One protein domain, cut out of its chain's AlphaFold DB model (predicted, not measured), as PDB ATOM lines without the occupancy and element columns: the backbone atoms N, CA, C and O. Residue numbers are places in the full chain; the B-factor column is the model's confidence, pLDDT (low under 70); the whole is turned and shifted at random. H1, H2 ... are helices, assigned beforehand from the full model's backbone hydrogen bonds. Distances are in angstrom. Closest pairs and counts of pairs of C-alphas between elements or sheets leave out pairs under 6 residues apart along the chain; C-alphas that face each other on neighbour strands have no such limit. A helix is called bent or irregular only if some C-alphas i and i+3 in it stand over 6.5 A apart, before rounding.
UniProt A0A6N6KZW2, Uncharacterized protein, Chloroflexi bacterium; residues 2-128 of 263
ATOM      1  N   ASN A   2     -32.163  12.781   3.302       86.56
ATOM      2  CA  ASN A   2     -32.491  14.085   3.905       86.56
ATOM      3  C   ASN A   2     -31.244  14.741   4.559       86.56
ATOM      4  O   ASN A   2     -30.272  14.041   4.844       86.56
ATOM      5  N   SER A   3     -31.243  16.064   4.763       90.12
ATOM      6  CA  SER A   3     -30.130  16.818   5.367       90.12
ATOM      7  C   SER A   3     -29.816  16.370   6.792       90.12
ATOM      8  O   SER A   3     -28.648  16.176   7.102       90.12
ATOM      9  N   GLU A   4     -30.842  16.113   7.601       93.38
ATOM     10  CA  GLU A   4     -30.706  15.613   8.976       93.38
ATOM     11  C   GLU A   4     -29.927  14.288   9.031       93.38
ATOM     12  O   GLU A   4     -28.940  14.156   9.744       93.38
ATOM     13  N   ILE A   5     -30.285  13.323   8.177       93.50
ATOM     14  CA  ILE A   5     -29.599  12.022   8.113       93.50
ATOM     15  C   ILE A   5     -28.129  12.185   7.689       93.50
ATOM     16  O   ILE A   5     -27.258  11.454   8.159       93.50
ATOM     17  N   ARG A   6     -27.823  13.144   6.802       95.38
ATOM     18  CA  ARG A   6     -26.434  13.439   6.401       95.38
ATOM     19  C   ARG A   6     -25.613  14.008   7.555       95.38
ATOM     20  O   ARG A   6     -24.430  13.685   7.649       95.38
ATOM     21  N   GLU A   7     -26.220  14.849   8.383       96.56
ATOM     22  CA  GLU A   7     -25.587  15.428   9.568       96.56
ATOM     23  C   GLU A   7     -25.293  14.333  10.596       96.56
ATOM     24  O   GLU A   7     -24.128  14.116  10.920       96.56
ATOM     25  N   ILE A   8     -26.292  13.510  10.938       96.94
ATOM     26  CA  ILE A   8     -26.123  12.355  11.836       96.94
ATOM     27  C   ILE A   8     -25.031  11.405  11.326       96.94
ATOM     28  O   ILE A   8     -24.168  10.967  12.085       96.94
ATOM     29  N   LEU A   9     -25.016  11.098  10.025       97.50
ATOM     30  CA  LEU A   9     -23.969  10.264   9.430       97.50
ATOM     31  C   LEU A   9     -22.578  10.905   9.551       97.50
ATOM     32  O   LEU A   9     -21.582  10.194   9.692       97.50
ATOM     33  N   THR A  10     -22.489  12.230   9.454       97.62
ATOM     34  CA  THR A  10     -21.225  12.964   9.594       97.62
ATOM     35  C   THR A  10     -20.722  12.902  11.033       97.62
ATOM     36  O   THR A  10     -19.552  12.572  11.245       97.62
ATOM     37  N   ASP A  11     -21.610  13.111  12.001       97.25
ATOM     38  CA  ASP A  11     -21.295  13.041  13.428       97.25
ATOM     39  C   ASP A  11     -20.906  11.626  13.849       97.25
ATOM     40  O   ASP A  11     -19.883  11.430  14.506       97.25
ATOM     41  N   LEU A  12     -21.637  10.613  13.376       98.12
ATOM     42  CA  LEU A  12     -21.311   9.215  13.637       98.12
ATOM     43  C   LEU A  12     -19.941   8.837  13.063       98.12
ATOM     44  O   LEU A  12     -19.153   8.170  13.731       98.12
ATOM     45  N   LYS A  13     -19.607   9.305  11.854       97.94
ATOM     46  CA  LYS A  13     -18.267   9.116  11.273       97.94
ATOM     47  C   LYS A  13     -17.185   9.807  12.100       97.94
ATOM     48  O   LYS A  13     -16.091   9.258  12.231       97.94
ATOM     49  N   ALA A  14     -17.450  10.999  12.630       97.56
ATOM     50  CA  ALA A  14     -16.509  11.704  13.493       97.56
ATOM     51  C   ALA A  14     -16.294  10.943  14.813       97.56
ATOM     52  O   ALA A  14     -15.148  10.677  15.177       97.56
ATOM     53  N   ALA A  15     -17.371  10.501  15.462       97.75
ATOM     54  CA  ALA A  15     -17.319   9.685  16.671       97.75
ATOM     55  C   ALA A  15     -16.572   8.360  16.445       97.75
ATOM     56  O   ALA A  15     -15.675   8.016  17.213       97.75
ATOM     57  N   ALA A  16     -16.858   7.658  15.346       97.50
ATOM     58  CA  ALA A  16     -16.200   6.401  14.984       97.50
ATOM     59  C   ALA A  16     -14.698   6.561  14.699       97.50
ATOM     60  O   ALA A  16     -13.909   5.668  15.008       97.50
ATOM     61  N   ARG A  17     -14.272   7.713  14.166       96.94
ATOM     62  CA  ARG A  17     -12.845   8.053  14.009       96.94
ATOM     63  C   ARG A  17     -12.149   8.371  15.326       96.94
ATOM     64  O   ARG A  17     -10.933   8.263  15.382       96.94
ATOM     65  N   ILE A  18     -12.885   8.805  16.343       95.62
ATOM     66  CA  ILE A  18     -12.343   9.066  17.678       95.62
ATOM     67  C   ILE A  18     -12.283   7.758  18.485       95.62
ATOM     68  O   ILE A  18     -11.331   7.544  19.228       95.62
ATOM     69  N   GLY A  19     -13.276   6.875  18.328       92.62
ATOM     70  CA  GLY A  19     -13.331   5.557  18.974       92.62
ATOM     71  C   GLY A  19     -13.667   5.579  20.469       92.62
ATOM     72  O   GLY A  19     -13.698   4.533  21.112       92.62
ATOM     73  N   HIS A  20     -13.932   6.757  21.040       94.56
ATOM     74  CA  HIS A  20     -14.373   6.885  22.425       94.56
ATOM     75  C   HIS A  20     -15.852   6.497  22.558       94.56
ATOM     76  O   HIS A  20     -16.702   7.020  21.836       94.56
ATOM     77  N   ALA A  21     -16.156   5.620  23.521       92.81
ATOM     78  CA  ALA A  21     -17.503   5.094  23.750       92.81
ATOM     79  C   ALA A  21     -18.547   6.201  23.975       92.81
ATOM     80  O   ALA A  21     -19.616   6.151  23.379       92.81
ATOM     81  N   ASP A  22     -18.219   7.240  24.749       95.25
ATOM     82  CA  ASP A  22     -19.146   8.349  25.014       95.25
ATOM     83  C   ASP A  22     -19.512   9.119  23.739       95.25
ATOM     84  O   ASP A  22     -20.668   9.481  23.537       95.25
ATOM     85  N   SER A  23     -18.545   9.336  22.841       96.56
ATOM     86  CA  SER A  23     -18.796   9.999  21.556       96.56
ATOM     87  C   SER A  23     -19.655   9.135  20.637       96.56
ATOM     88  O   SER A  23     -20.533   9.653  19.952       96.56
ATOM     89  N   LEU A  24     -19.410   7.822  20.623       97.25
ATOM     90  CA  LEU A  24     -20.213   6.871  19.861       97.25
ATOM     91  C   LEU A  24     -21.654   6.831  20.370       97.25
ATOM     92  O   LEU A  24     -22.579   6.958  19.574       97.25
ATOM     93  N   ASN A  25     -21.840   6.721  21.685       96.44
ATOM     94  CA  ASN A  25     -23.158   6.693  22.311       96.44
ATOM     95  C   ASN A  25     -23.924   7.997  22.056       96.44
ATOM     96  O   ASN A  25     -25.069   7.941  21.627       96.44
ATOM     97  N   ALA A  26     -23.272   9.158  22.186       96.94
ATOM     98  CA  ALA A  26     -23.896  10.444  21.873       96.94
ATOM     99  C   ALA A  26     -24.353  10.539  20.404       96.94
ATOM    100  O   ALA A  26     -25.422  11.073  20.120       96.94
ATOM    101  N   ALA A  27     -23.576   9.996  19.459       97.12
ATOM    102  CA  ALA A  27     -23.988   9.940  18.057       97.12
ATOM    103  C   ALA A  27     -25.141   8.944  17.827       97.12
ATOM    104  O   ALA A  27     -26.040   9.215  17.030       97.12
ATOM    105  N   LEU A  28     -25.152   7.806  18.532       97.25
ATOM    106  CA  LEU A  28     -26.262   6.851  18.476       97.25
ATOM    107  C   LEU A  28     -27.552   7.402  19.092       97.25
ATOM    108  O   LEU A  28     -28.625   7.069  18.599       97.25
ATOM    109  N   ASP A  29     -27.471   8.274  20.098       97.50
ATOM    110  CA  ASP A  29     -28.646   8.942  20.667       97.50
ATOM    111  C   ASP A  29     -29.355   9.821  19.628       97.50
ATOM    112  O   ASP A  29     -30.582   9.923  19.646       97.50
ATOM    113  N   LEU A  30     -28.615  10.418  18.686       96.81
ATOM    114  CA  LEU A  30     -29.200  11.148  17.554       96.81
ATOM    115  C   LEU A  30     -29.885  10.195  16.568       96.81
ATOM    116  O   LEU A  30     -30.992  10.465  16.110       96.81
ATOM    117  N   VAL A  31     -29.265   9.045  16.276       96.75
ATOM    118  CA  VAL A  31     -29.885   8.002  15.438       96.75
ATOM    119  C   VAL A  31     -31.180   7.494  16.076       96.75
ATOM    120  O   VAL A  31     -32.177   7.311  15.381       96.75
ATOM    121  N   ALA A  32     -31.181   7.295  17.396       96.88
ATOM    122  CA  ALA A  32     -32.325   6.800  18.154       96.88
ATOM    123  C   ALA A  32     -33.536   7.746  18.123       96.88
ATOM    124  O   ALA A  32     -34.654   7.297  18.368       96.88
ATOM    125  N   GLN A  33     -33.327   9.028  17.811       95.94
ATOM    126  CA  GLN A  33     -34.378  10.045  17.726       95.94
ATOM    127  C   GLN A  33     -35.069  10.108  16.360       95.94
ATOM    128  O   GLN A  33     -36.123  10.728  16.254       95.94
ATOM    129  N   LEU A  34     -34.527   9.460  15.325       94.69
ATOM    130  CA  LEU A  34     -35.175   9.405  14.014       94.69
ATOM    131  C   LEU A  34     -36.525   8.682  14.122       94.69
ATOM    132  O   LEU A  34     -36.567   7.567  14.634       94.69
ATOM    133  N   ASP A  35     -37.606   9.251  13.578       92.69
ATOM    134  CA  ASP A  35     -38.973   8.707  13.721       92.69
ATOM    135  C   ASP A  35     -39.093   7.188  13.445       92.69
ATOM    136  O   ASP A  35     -39.687   6.473  14.267       92.69
ATOM    137  N   PRO A  36     -38.511   6.627  12.358       91.81
ATOM    138  CA  PRO A  36     -38.571   5.182  12.120       91.81
ATOM    139  C   PRO A  36     -37.830   4.370  13.190       91.81
ATOM    140  O   PRO A  36     -38.255   3.273  13.545       91.81
ATOM    141  N   VAL A  37     -36.740   4.914  13.737       96.06
ATOM    142  CA  VAL A  37     -35.916   4.266  14.764       96.06
ATOM    143  C   VAL A  37     -36.584   4.348  16.134       96.06
ATOM    144  O   VAL A  37     -36.740   3.321  16.792       96.06
ATOM    145  N   ALA A  38     -37.024   5.541  16.535       96.44
ATOM    146  CA  ALA A  38     -37.660   5.804  17.823       96.44
ATOM    147  C   ALA A  38     -38.950   4.991  17.999       96.44
ATOM    148  O   ALA A  38     -39.221   4.454  19.073       96.44
ATOM    149  N   SER A  39     -39.736   4.862  16.925       95.06
ATOM    150  CA  SER A  39     -40.956   4.049  16.922       95.06
ATOM    151  C   SER A  39     -40.688   2.541  16.901       95.06
ATOM    152  O   SER A  39     -41.602   1.758  17.169       95.06
ATOM    153  N   ASN A  40     -39.453   2.128  16.586       95.44
ATOM    154  CA  ASN A  40     -39.010   0.739  16.442       95.44
ATOM    155  C   ASN A  40     -39.929  -0.102  15.527       95.44
ATOM    156  O   ASN A  40     -40.063  -1.317  15.702       95.44
ATOM    157  N   GLN A  41     -40.597   0.535  14.561       91.00
ATOM    158  CA  GLN A  41     -41.446  -0.133  13.569       91.00
ATOM    159  C   GLN A  41     -40.598  -0.792  12.479       91.00
ATOM    160  O   GLN A  41     -39.396  -0.553  12.405       91.00
ATOM    161  N   SER A  42     -41.197  -1.678  11.675       94.00
ATOM    162  CA  SER A  42     -40.512  -2.314  10.540       94.00
ATOM    163  C   SER A  42     -39.960  -1.270   9.575       94.00
ATOM    164  O   SER A  42     -40.669  -0.333   9.209       94.00
ATOM    165  N   PHE A  43     -38.713  -1.445   9.153       95.81
ATOM    166  CA  PHE A  43     -38.069  -0.556   8.197       95.81
ATOM    167  C   PHE A  43     -38.439  -0.927   6.764       95.81
ATOM    168  O   PHE A  43     -38.466  -2.099   6.398       95.81
ATOM    169  N   GLU A  44     -38.695   0.088   5.945       94.62
ATOM    170  CA  GLU A  44     -38.815  -0.077   4.498       94.62
ATOM    171  C   GLU A  44     -37.426  -0.221   3.855       94.62
ATOM    172  O   GLU A  44     -36.443   0.335   4.357       94.62
ATOM    173  N   ASP A  45     -37.355  -0.886   2.699       92.56
ATOM    174  CA  ASP A  45     -36.106  -1.120   1.956       92.56
ATOM    175  C   ASP A  45     -35.315   0.174   1.722       92.56
ATOM    176  O   ASP A  45     -34.110   0.234   1.959       92.56
ATOM    177  N   GLY A  46     -36.004   1.262   1.358       94.44
ATOM    178  CA  GLY A  46     -35.368   2.562   1.148       94.44
ATOM    179  C   GLY A  46     -34.714   3.137   2.411       94.44
ATOM    180  O   GLY A  46     -33.689   3.813   2.313       94.44
ATOM    181  N   PHE A  47     -35.263   2.859   3.598       95.88
ATOM    182  CA  PHE A  47     -34.653   3.263   4.867       95.88
ATOM    183  C   PHE A  47     -33.439   2.393   5.197       95.88
ATOM    184  O   PHE A  47     -32.400   2.918   5.602       95.88
ATOM    185  N   ILE A  48     -33.530   1.081   4.962       96.12
ATOM    186  CA  ILE A  48     -32.390   0.168   5.096       96.12
ATOM    187  C   ILE A  48     -31.230   0.662   4.224       96.12
ATOM    188  O   ILE A  48     -30.158   0.984   4.740       96.12
ATOM    189  N   GLU A  49     -31.467   0.803   2.921       94.44
ATOM    190  CA  GLU A  49     -30.437   1.119   1.929       94.44
ATOM    191  C   GLU A  49     -29.834   2.512   2.106       94.44
ATOM    192  O   GLU A  49     -28.620   2.685   2.008       94.44
ATOM    193  N   GLN A  50     -30.667   3.525   2.357       94.50
ATOM    194  CA  GLN A  50     -30.208   4.915   2.373       94.50
ATOM    195  C   GLN A  50     -29.794   5.408   3.760       94.50
ATOM    196  O   GLN A  50     -29.199   6.484   3.844       94.50
ATOM    197  N   VAL A  51     -30.118   4.680   4.832       96.56
ATOM    198  CA  VAL A  51     -29.886   5.132   6.214       96.56
ATOM    199  C   VAL A  51     -29.105   4.098   7.011       96.56
ATOM    200  O   VAL A  51     -27.978   4.381   7.421       96.56
ATOM    201  N   LEU A  52     -29.647   2.893   7.198       97.56
ATOM    202  CA  LEU A  52     -29.023   1.893   8.073       97.56
ATOM    203  C   LEU A  52     -27.699   1.370   7.513       97.56
ATOM    204  O   LEU A  52     -26.730   1.266   8.267       97.56
ATOM    205  N   LEU A  53     -27.615   1.103   6.205       96.62
ATOM    206  CA  LEU A  53     -26.369   0.639   5.587       96.62
ATOM    207  C   LEU A  53     -25.249   1.698   5.668       96.62
ATOM    208  O   LEU A  53     -24.155   1.353   6.132       96.62
ATOM    209  N   PRO A  54     -25.459   2.987   5.321       97.00
ATOM    210  CA  PRO A  54     -24.433   4.014   5.509       97.00
ATOM    211  C   PRO A  54     -24.025   4.239   6.970       97.00
ATOM    212  O   PRO A  54     -22.832   4.386   7.245       97.00
ATOM    213  N   LEU A  55     -24.986   4.268   7.903       97.69
ATOM    214  CA  LEU A  55     -24.703   4.468   9.330       97.69
ATOM    215  C   LEU A  55     -23.934   3.283   9.920       97.69
ATOM    216  O   LEU A  55     -22.924   3.478  10.589       97.69
ATOM    217  N   GLY A  56     -24.350   2.053   9.619       97.69
ATOM    218  CA  GLY A  56     -23.632   0.852  10.036       97.69
ATOM    219  C   GLY A  56     -22.233   0.759   9.418       97.69
ATOM    220  O   GLY A  56     -21.275   0.418  10.103       97.69
ATOM    221  N   SER A  57     -22.067   1.177   8.160       96.88
ATOM    222  CA  SER A  57     -20.743   1.256   7.520       96.88
ATOM    223  C   SER A  57     -19.818   2.256   8.216       96.88
ATOM    224  O   SER A  57     -18.615   2.022   8.314       96.88
ATOM    225  N   ALA A  58     -20.356   3.366   8.735       97.31
ATOM    226  CA  ALA A  58     -19.567   4.334   9.498       97.31
ATOM    227  C   ALA A  58     -18.971   3.728  10.783       97.31
ATOM    228  O   ALA A  58     -17.891   4.140  11.203       97.31
ATOM    229  N   LEU A  59     -19.634   2.725  11.368       97.75
ATOM    230  CA  LEU A  59     -19.173   2.020  12.565       97.75
ATOM    231  C   LEU A  59     -18.057   0.995  12.298       97.75
ATOM    232  O   LEU A  59     -17.414   0.534  13.240       97.75
ATOM    233  N   ASN A  60     -17.748   0.670  11.040       95.56
ATOM    234  CA  ASN A  60     -16.606  -0.186  10.695       95.56
ATOM    235  C   ASN A  60     -15.238   0.540  10.815       95.56
ATOM    236  O   ASN A  60     -14.218   0.076  10.312       95.56
ATOM    237  N   ALA A  61     -15.177   1.698  11.476       95.69
ATOM    238  CA  ALA A  61     -13.911   2.388  11.692       95.69
ATOM    239  C   ALA A  61     -12.970   1.563  12.605       95.69
ATOM    240  O   ALA A  61     -13.442   0.969  13.579       95.69
ATOM    241  N   PRO A  62     -11.640   1.565  12.363       94.00
ATOM    242  CA  PRO A  62     -10.684   0.751  13.126       94.00
ATOM    243  C   PRO A  62     -10.675   0.996  14.639       94.00
ATOM    244  O   PRO A  62     -10.306   0.111  15.402       94.00
ATOM    245  N   LEU A  63     -11.054   2.202  15.071       96.62
ATOM    246  CA  LEU A  63     -11.055   2.592  16.482       96.62
ATOM    247  C   LEU A  63     -12.361   2.247  17.208       96.62
ATOM    248  O   LEU A  63     -12.435   2.423  18.419       96.62
ATOM    249  N   VAL A  64     -13.375   1.730  16.507       97.56
ATOM    250  CA  VAL A  64     -14.593   1.207  17.136       97.56
ATOM    251  C   VAL A  64     -14.313  -0.221  17.634       97.56
ATOM    252  O   VAL A  64     -13.994  -1.088  16.819       97.56
ATOM    253  N   PRO A  65     -14.415  -0.532  18.937       94.69
ATOM    254  CA  PRO A  65     -14.098  -1.874  19.439       94.69
ATOM    255  C   PRO A  65     -15.129  -2.937  19.021       94.69
ATOM    256  O   PRO A  65     -16.329  -2.671  19.048       94.69
ATOM    257  N   ASP A  66     -14.683  -4.167  18.725       93.62
ATOM    258  CA  ASP A  66     -15.587  -5.313  18.478       93.62
ATOM    259  C   ASP A  66     -16.530  -5.553  19.668       93.62
ATOM    260  O   ASP A  66     -17.718  -5.792  19.483       93.62
ATOM    261  N   ALA A  67     -16.021  -5.414  20.898       94.00
ATOM    262  CA  ALA A  67     -16.820  -5.562  22.113       94.00
ATOM    263  C   ALA A  67     -17.987  -4.561  22.176       94.00
ATOM    264  O   ALA A  67     -19.094  -4.938  22.547       94.00
ATOM    265  N   TRP A  68     -17.757  -3.314  21.752       96.38
ATOM    266  CA  TRP A  68     -18.796  -2.285  21.719       96.38
ATOM    267  C   TRP A  68     -19.836  -2.572  20.625       96.38
ATOM    268  O   TRP A  68     -21.033  -2.447  20.862       96.38
ATOM    269  N   LEU A  69     -19.413  -3.058  19.450       97.19
ATOM    270  CA  LEU A  69     -20.359  -3.563  18.443       97.19
ATOM    271  C   LEU A  69     -21.172  -4.756  18.968       97.19
ATOM    272  O   LEU A  69     -22.354  -4.874  18.653       97.19
ATOM    273  N   GLY A  70     -20.567  -5.611  19.797       95.81
ATOM    274  CA  GLY A  70     -21.242  -6.720  20.471       95.81
ATOM    275  C   GLY A  70     -22.364  -6.272  21.414       95.81
ATOM    276  O   GLY A  70     -23.394  -6.940  21.490       95.81
ATOM    277  N   GLU A  71     -22.229  -5.118  22.074       96.56
ATOM    278  CA  GLU A  71     -23.320  -4.526  22.867       96.56
ATOM    279  C   GLU A  71     -24.510  -4.147  21.974       96.56
ATOM    280  O   GLU A  71     -25.666  -4.409  22.321       96.56
ATOM    281  N   LEU A  72     -24.235  -3.615  20.777       98.00
ATOM    282  CA  LEU A  72     -25.278  -3.248  19.821       98.00
ATOM    283  C   LEU A  72     -26.036  -4.451  19.261       98.00
ATOM    284  O   LEU A  72     -27.210  -4.302  18.944       98.00
ATOM    285  N   VAL A  73     -25.427  -5.639  19.179       98.06
ATOM    286  CA  VAL A  73     -26.102  -6.879  18.736       98.06
ATOM    287  C   VAL A  73     -27.299  -7.224  19.627       98.06
ATOM    288  O   VAL A  73     -28.263  -7.819  19.156       98.06
ATOM    289  N   SER A  74     -27.270  -6.824  20.901       95.62
ATOM    290  CA  SER A  74     -28.359  -7.058  21.863       95.62
ATOM    291  C   SER A  74     -29.146  -5.788  22.204       95.62
ATOM    292  O   SER A  74     -29.917  -5.779  23.165       95.62
ATOM    293  N   ALA A  75     -28.965  -4.706  21.440       97.31
ATOM    294  CA  ALA A  75     -29.636  -3.442  21.706       97.31
ATOM    295  C   ALA A  75     -31.167  -3.557  21.549       97.31
ATOM    296  O   ALA A  75     -31.658  -4.281  20.673       97.31
ATOM    297  N   PRO A  76     -31.950  -2.800  22.342       96.56
ATOM    298  CA  PRO A  76     -33.413  -2.843  22.274       96.56
ATOM    299  C   PRO A  76     -33.961  -2.365  20.920       96.56
ATOM    300  O   PRO A  76     -34.963  -2.890  20.430       96.56
ATOM    301  N   LEU A  77     -33.292  -1.395  20.292       97.81
ATOM    302  CA  LEU A  77     -33.694  -0.831  19.007       97.81
ATOM    303  C   LEU A  77     -33.182  -1.689  17.848       97.81
ATOM    304  O   LEU A  77     -31.977  -1.921  17.722       97.81
ATOM    305  N   ALA A  78     -34.088  -2.091  16.954       98.25
ATOM    306  CA  ALA A  78     -33.757  -2.895  15.780       98.25
ATOM    307  C   ALA A  78     -32.742  -2.190  14.863       98.25
ATOM    308  O   ALA A  78     -31.853  -2.835  14.317       98.25
ATOM    309  N   ALA A  79     -32.818  -0.860  14.751       98.38
ATOM    310  CA  ALA A  79     -31.882  -0.071  13.950       98.38
ATOM    311  C   ALA A  79     -30.427  -0.221  14.421       98.38
ATOM    312  O   ALA A  79     -29.525  -0.334  13.598       98.38
ATOM    313  N   LEU A  80     -30.196  -0.268  15.738       98.44
ATOM    314  CA  LEU A  80     -28.850  -0.410  16.297       98.44
ATOM    315  C   LEU A  80     -28.290  -1.811  16.040       98.44
ATOM    316  O   LEU A  80     -27.137  -1.941  15.627       98.44
ATOM    317  N   ARG A  81     -29.126  -2.850  16.180       98.69
ATOM    318  CA  ARG A  81     -28.757  -4.228  15.815       98.69
ATOM    319  C   ARG A  81     -28.453  -4.352  14.320       98.69
ATOM    320  O   ARG A  81     -27.462  -4.969  13.943       98.69
ATOM    321  N   ALA A  82     -29.252  -3.709  13.468       98.56
ATOM    322  CA  ALA A  82     -29.015  -3.646  12.027       98.56
ATOM    323  C   ALA A  82     -27.696  -2.931  11.685       98.56
ATOM    324  O   ALA A  82     -26.915  -3.434  10.882       98.56
ATOM    325  N   MET A  83     -27.398  -1.800  12.327       98.44
ATOM    326  CA  MET A  83     -26.124  -1.094  12.152       98.44
ATOM    327  C   MET A  83     -24.928  -1.945  12.602       98.44
ATOM    328  O   MET A  83     -23.906  -1.971  11.912       98.44
ATOM    329  N   ALA A  84     -25.065  -2.683  13.709       98.44
ATOM    330  CA  ALA A  84     -24.065  -3.650  14.153       98.44
ATOM    331  C   ALA A  84     -23.849  -4.748  13.105       98.44
ATOM    332  O   ALA A  84     -22.706  -5.056  12.773       98.44
ATOM    333  N   ALA A  85     -24.931  -5.283  12.527       98.12
ATOM    334  CA  ALA A  85     -24.857  -6.292  11.475       98.12
ATOM    335  C   ALA A  85     -24.029  -5.826  10.276       98.12
ATOM    336  O   ALA A  85     -23.179  -6.573   9.790       98.12
ATOM    337  N   VAL A  86     -24.217  -4.577   9.844       97.75
ATOM    338  CA  VAL A  86     -23.448  -3.986   8.740       97.75
ATOM    339  C   VAL A  86     -21.966  -3.860   9.100       97.75
ATOM    340  O   VAL A  86     -21.108  -4.293   8.330       97.75
ATOM    341  N   ALA A  87     -21.651  -3.306  10.273       97.31
ATOM    342  CA  ALA A  87     -20.269  -3.102  10.701       97.31
ATOM    343  C   ALA A  87     -19.515  -4.432  10.852       97.31
ATOM    344  O   ALA A  87     -18.425  -4.605  10.306       97.31
ATOM    345  N   LEU A  88     -20.120  -5.399  11.546       96.88
ATOM    346  CA  LEU A  88     -19.541  -6.722  11.783       96.88
ATOM    347  C   LEU A  88     -19.379  -7.505  10.478       96.88
ATOM    348  O   LEU A  88     -18.367  -8.172  10.283       96.88
ATOM    349  N   THR A  89     -20.318  -7.371   9.543       95.00
ATOM    350  CA  THR A  89     -20.202  -7.964   8.207       95.00
ATOM    351  C   THR A  89     -18.952  -7.485   7.477       95.00
ATOM    352  O   THR A  89     -18.210  -8.290   6.911       95.00
ATOM    353  N   GLN A  90     -18.680  -6.181   7.509       93.38
ATOM    354  CA  GLN A  90     -17.494  -5.635   6.854       93.38
ATOM    355  C   GLN A  90     -16.206  -6.134   7.520       93.38
ATOM    356  O   GLN A  90     -15.246  -6.457   6.820       93.38
ATOM    357  N   ARG A  91     -16.197  -6.290   8.852       93.06
ATOM    358  CA  ARG A  91     -15.067  -6.891   9.583       93.06
ATOM    359  C   ARG A  91     -14.854  -8.351   9.211       93.06
ATOM    360  O   ARG A  91     -13.722  -8.744   8.936       93.06
ATOM    361  N   TYR A  92     -15.931  -9.130   9.153       92.19
ATOM    362  CA  TYR A  92     -15.883 -10.526   8.731       92.19
ATOM    363  C   TYR A  92     -15.285 -10.662   7.331       92.19
ATOM    364  O   TYR A  92     -14.358 -11.444   7.116       92.19
ATOM    365  N   ARG A  93     -15.742  -9.831   6.387       87.50
ATOM    366  CA  ARG A  93     -15.236  -9.835   5.010       87.50
ATOM    367  C   ARG A  93     -13.793  -9.359   4.887       87.50
ATOM    368  O   ARG A  93     -13.083  -9.871   4.026       87.50
ATOM    369  N   ALA A  94     -13.346  -8.472   5.774       88.62
ATOM    370  CA  ALA A  94     -11.944  -8.081   5.913       88.62
ATOM    371  C   ALA A  94     -11.062  -9.161   6.583       88.62
ATOM    372  O   ALA A  94      -9.873  -8.932   6.796       88.62
ATOM    373  N   GLY A  95     -11.620 -10.332   6.912       88.44
ATOM    374  CA  GLY A  95     -10.892 -11.485   7.444       88.44
ATOM    375  C   GLY A  95     -11.003 -11.672   8.958       88.44
ATOM    376  O   GLY A  95     -10.430 -12.622   9.490       88.44
ATOM    377  N   ASN A  96     -11.751 -10.821   9.673       91.31
ATOM    378  CA  ASN A  96     -11.986 -11.014  11.102       91.31
ATOM    379  C   ASN A  96     -13.059 -12.090  11.333       91.31
ATOM    380  O   ASN A  96     -14.230 -11.789  11.529       91.31
ATOM    381  N   GLN A  97     -12.669 -13.361  11.339       88.12
ATOM    382  CA  GLN A  97     -13.602 -14.467  11.592       88.12
ATOM    383  C   GLN A  97     -14.109 -14.526  13.047       88.12
ATOM    384  O   GLN A  97     -15.047 -15.264  13.335       88.12
ATOM    385  N   GLN A  98     -13.539 -13.747  13.977       92.06
ATOM    386  CA  GLN A  98     -13.957 -13.775  15.385       92.06
ATOM    387  C   GLN A  98     -15.380 -13.241  15.592       92.06
ATOM    388  O   GLN A  98     -16.030 -13.652  16.548       92.06
ATOM    389  N   VAL A  99     -15.883 -12.405  14.672       94.69
ATOM    390  CA  VAL A  99     -17.244 -11.841  14.743       94.69
ATOM    391  C   VAL A  99     -18.337 -12.775  14.204       94.69
ATOM    392  O   VAL A  99     -19.510 -12.411  14.135       94.69
ATOM    393  N   GLU A 100     -17.983 -13.989  13.769       94.44
ATOM    394  CA  GLU A 100     -18.943 -14.924  13.170       94.44
ATOM    395  C   GLU A 100     -20.048 -15.343  14.153       94.44
ATOM    396  O   GLU A 100     -21.187 -15.609  13.747       94.44
ATOM    397  N   LYS A 101     -19.736 -15.378  15.455       95.69
ATOM    398  CA  LYS A 101     -20.730 -15.659  16.495       95.69
ATOM    399  C   LYS A 101     -21.809 -14.578  16.507       95.69
ATOM    400  O   LYS A 101     -22.990 -14.909  16.487       95.69
ATOM    401  N   GLU A 102     -21.414 -13.313  16.478       98.06
ATOM    402  CA  GLU A 102     -22.312 -12.162  16.460       98.06
ATOM    403  C   GLU A 102     -23.145 -12.127  15.172       98.06
ATOM    404  O   GLU A 102     -24.356 -11.916  15.232       98.06
ATOM    405  N   LEU A 103     -22.548 -12.424  14.009       97.62
ATOM    406  CA  LEU A 103     -23.301 -12.564  12.754       97.62
ATOM    407  C   LEU A 103     -24.328 -13.703  12.831       97.62
ATOM    408  O   LEU A 103     -25.459 -13.561  12.364       97.62
ATOM    409  N   SER A 104     -23.963 -14.822  13.460       97.25
ATOM    410  CA  SER A 104     -24.886 -15.936  13.694       97.25
ATOM    411  C   SER A 104     -26.012 -15.543  14.655       97.25
ATOM    412  O   SER A 104     -27.156 -15.949  14.445       97.25
ATOM    413  N   ASP A 105     -25.729 -14.725  15.670       98.00
ATOM    414  CA  ASP A 105     -26.737 -14.188  16.585       98.00
ATOM    415  C   ASP A 105     -27.711 -13.228  15.871       98.00
ATOM    416  O   ASP A 105     -28.923 -13.333  16.061       98.00
ATOM    417  N   LEU A 106     -27.216 -12.385  14.962       98.56
ATOM    418  CA  LEU A 106     -28.035 -11.490  14.131       98.56
ATOM    419  C   LEU A 106     -28.848 -12.239  13.061       98.56
ATOM    420  O   LEU A 106     -29.970 -11.852  12.744       98.56
ATOM    421  N   SER A 107     -28.339 -13.354  12.531       98.31
ATOM    422  CA  SER A 107     -29.065 -14.170  11.539       98.31
ATOM    423  C   SER A 107     -30.361 -14.786  12.086       98.31
ATOM    424  O   SER A 107     -31.266 -15.138  11.328       98.31
ATOM    425  N   LYS A 108     -30.467 -14.925  13.413       97.12
ATOM    426  CA  LYS A 108     -31.658 -15.443  14.106       97.12
ATOM    427  C   LYS A 108     -32.493 -14.349  14.770       97.12
ATOM    428  O   LYS A 108     -33.459 -14.696  15.461       97.12
ATOM    429  N   ASP A 109     -32.151 -13.075  14.548       98.38
ATOM    430  CA  ASP A 109     -32.884 -11.928  15.085       98.38
ATOM    431  C   ASP A 109     -34.378 -12.082  14.799       98.38
ATOM    432  O   ASP A 109     -34.778 -12.570  13.739       98.38
ATOM    433  N   GLU A 110     -35.221 -11.711  15.754       95.94
ATOM    434  CA  GLU A 110     -36.673 -11.778  15.599       95.94
ATOM    435  C   GLU A 110     -37.169 -10.854  14.474       95.94
ATOM    436  O   GLU A 110     -38.106 -11.198  13.744       95.94
ATOM    437  N   ARG A 111     -36.483  -9.726  14.273       96.00
ATOM    438  CA  ARG A 111     -36.817  -8.683  13.309       96.00
ATOM    439  C   ARG A 111     -36.316  -9.031  11.910       96.00
ATOM    440  O   ARG A 111     -35.126  -9.235  11.684       96.00
ATOM    441  N   ALA A 112     -37.243  -9.115  10.955       95.38
ATOM    442  CA  ALA A 112     -36.933  -9.490   9.574       95.38
ATOM    443  C   ALA A 112     -36.046  -8.465   8.857       95.38
ATOM    444  O   ALA A 112     -35.166  -8.852   8.098       95.38
ATOM    445  N   ASP A 113     -36.227  -7.185   9.151       96.38
ATOM    446  CA  ASP A 113     -35.441  -6.077   8.612       96.38
ATOM    447  C   ASP A 113     -34.001  -6.030   9.152       96.38
ATOM    448  O   ASP A 113     -33.091  -5.646   8.419       96.38
ATOM    449  N   VAL A 114     -33.745  -6.500  10.382       98.44
ATOM    450  CA  VAL A 114     -32.366  -6.715  10.874       98.44
ATOM    451  C   VAL A 114     -31.681  -7.817  10.068       98.44
ATOM    452  O   VAL A 114     -30.557  -7.637   9.595       98.44
ATOM    453  N   ARG A 115     -32.375  -8.942   9.855       97.81
ATOM    454  CA  ARG A 115     -31.867 -10.052   9.030       97.81
ATOM    455  C   ARG A 115     -31.652  -9.628   7.576       97.81
ATOM    456  O   ARG A 115     -30.660 -10.015   6.966       97.81
ATOM    457  N   GLN A 116     -32.539  -8.796   7.038       95.06
ATOM    458  CA  GLN A 116     -32.390  -8.213   5.709       95.06
ATOM    459  C   GLN A 116     -31.159  -7.304   5.637       95.06
ATOM    460  O   GLN A 116     -30.353  -7.474   4.732       95.06
ATOM    461  N   CYS A 117     -30.944  -6.412   6.614       96.75
ATOM    462  CA  CYS A 117     -29.728  -5.592   6.677       96.75
ATOM    463  C   CYS A 117     -28.455  -6.447   6.693       96.75
ATOM    464  O   CYS A 117     -27.510  -6.137   5.971       96.75
ATOM    465  N   LEU A 118     -28.443  -7.529   7.482       97.44
ATOM    466  CA  LEU A 118     -27.330  -8.481   7.547       97.44
ATOM    467  C   LEU A 118     -27.030  -9.095   6.172       97.44
ATOM    468  O   LEU A 118     -25.895  -9.029   5.704       97.44
ATOM    469  N   VAL A 119     -28.041  -9.663   5.510       95.19
ATOM    470  CA  VAL A 119     -27.881 -10.296   4.189       95.19
ATOM    471  C   VAL A 119     -27.470  -9.264   3.139       95.19
ATOM    472  O   VAL A 119     -26.516  -9.495   2.400       95.19
ATOM    473  N   THR A 120     -28.118  -8.100   3.099       93.56
ATOM    474  CA  THR A 120     -27.786  -7.033   2.147       93.56
ATOM    475  C   THR A 120     -26.351  -6.542   2.330       93.56
ATOM    476  O   THR A 120     -25.615  -6.433   1.351       93.56
ATOM    477  N   ALA A 121     -25.900  -6.316   3.568       93.75
ATOM    478  CA  ALA A 121     -24.521  -5.912   3.837       93.75
ATOM    479  C   ALA A 121     -23.510  -6.983   3.406       93.75
ATOM    480  O   ALA A 121     -22.462  -6.657   2.835       93.75
ATOM    481  N   LEU A 122     -23.825  -8.264   3.650       92.00
ATOM    482  CA  LEU A 122     -22.945  -9.381   3.292       92.00
ATOM    483  C   LEU A 122     -22.752  -9.459   1.785       92.00
ATOM    484  O   LEU A 122     -21.667  -9.826   1.346       92.00
ATOM    485  N   ARG A 123     -23.752  -9.045   1.010       86.62
ATOM    486  CA  ARG A 123     -23.729  -9.043  -0.453       86.62
ATOM    487  C   ARG A 123     -23.087  -7.790  -1.053       86.62
ATOM    488  O   ARG A 123     -22.319  -7.900  -1.999       86.62
ATOM    489  N   GLN A 124     -23.347  -6.613  -0.480       80.94
ATOM    490  CA  GLN A 124     -22.924  -5.318  -1.040       80.94
ATOM    491  C   GLN A 124     -21.470  -4.917  -0.753       80.94
ATOM    492  O   GLN A 124     -20.985  -3.933  -1.308       80.94
ATOM    493  N   THR A 125     -20.765  -5.618   0.131       65.56
ATOM    494  CA  THR A 125     -19.392  -5.231   0.478       65.56
ATOM    495  C   THR A 125     -18.430  -5.553  -0.674       65.56
ATOM    496  O   THR A 125     -18.370  -6.689  -1.142       65.56
ATOM    497  N   GLU A 126     -17.655  -4.563  -1.116       56.72
ATOM    498  CA  GLU A 126     -16.636  -4.723  -2.159       56.72
ATOM    499  C   GLU A 126     -15.510  -5.681  -1.711       56.72
ATOM    500  O   GLU A 126     -15.071  -5.650  -0.560       56.72
ATOM    501  N   GLY A 127     -15.027  -6.528  -2.626       59.28
ATOM    502  CA  GLY A 127     -13.890  -7.431  -2.408       59.28
ATOM    503  C   GLY A 127     -14.172  -8.881  -2.805       59.28
ATOM    504  O   GLY A 127     -15.296  -9.363  -2.678       59.28
ATOM    505  N   ASP A 128     -13.138  -9.583  -3.263       61.06
ATOM    506  CA  ASP A 128     -13.220 -10.986  -3.675       61.06
ATOM    507  C   ASP A 128     -13.086 -11.896  -2.445       61.06
ATOM    508  O   ASP A 128     -11.988 -12.257  -2.027       61.06
TER     509      ASP A 128
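AT A GLANCE: This is residues 2 to 128 of the 263 residues of an uncharacterized protein of Chloroflexi bacterium (UniProt A0A6N6KZW2). What shape do these atoms make? H6 runs through the core with H4, H5, H7 and H8 packed round it, and the hairpin of H1 and H2 covers one side, H1 packing on H4. What is it made of? The printed part has 127 residues, with eight named helices, H1 to H8 along the chain, and no named strand: all helix. It is compact, with a radius of gyration of the C-alphas of 13.1 A, and spans 34 by 31 by 26 A.

HOW THE PARTS SIT: What touches the hub? H6, residues 78 to 93, touches H8, residues 112 to 124, at a shallow tilt of 26 degrees, closest C-alphas Ala 82 and Val 114, 4.7 A apart. Residues 52 to 58 of H4, residues 45 to 58, touch H6 at a steep tilt of 58 degrees, closest C-alphas Gly 56 and Met 83, 3.8 A. H6 forms hairpins with H5, residues 66 to 73, closest C-alphas Val 73 and Arg 81, 4.8 A, and H7, residues 97 to 107, closest C-alphas Tyr 92 and Val 99, 6.3 A; H6, H7 and H8 are an up-and-down bundle, each running against the one before. What lies beyond? H1, residues 3 to 18, touches H4, closest C-alphas Lys 13 and Ala 58, 5.3 A, and forms a hairpin with H2, residues 21 to 32, closest C-alphas Ala 15 and Ser 23, 5.1 A. H3, residues 35 to 38, touches no helix. Are the helix backbones whole? Every O i to N i+4 pair is within hydrogen-bond range in H1, H5, H6 and H8; it is 7 of 8 in H2, 8 of 10 in H4 and 5 of 7 in H7, and H3 is too short for such a pair.

IN THESE COORDINATES: Where are the anchors? H1 begins at C-alpha 3, (-30.130, 16.818, 5.367), and H8 ends at C-alpha 124, (-22.924, -5.318, -1.040). How long are the longer helices? From first to last C-alpha H1 measures 23.0 A, H6 22.5 A and H4 19.0 A. Is any irregular? H7 is, with C-alphas 98 and 101 7.1 A apart, and H4 only just, with C-alphas 50 and 53 6.6 A apart.

THE WHOLE: How far does it reach? The two C-alphas farthest apart, of Ser 39 and Asp 128, are 37.7 A apart. Is anything cut, long or uncertain? The printed part has no cut and no long link; residues 125 to 128 of the model have pLDDT under 70.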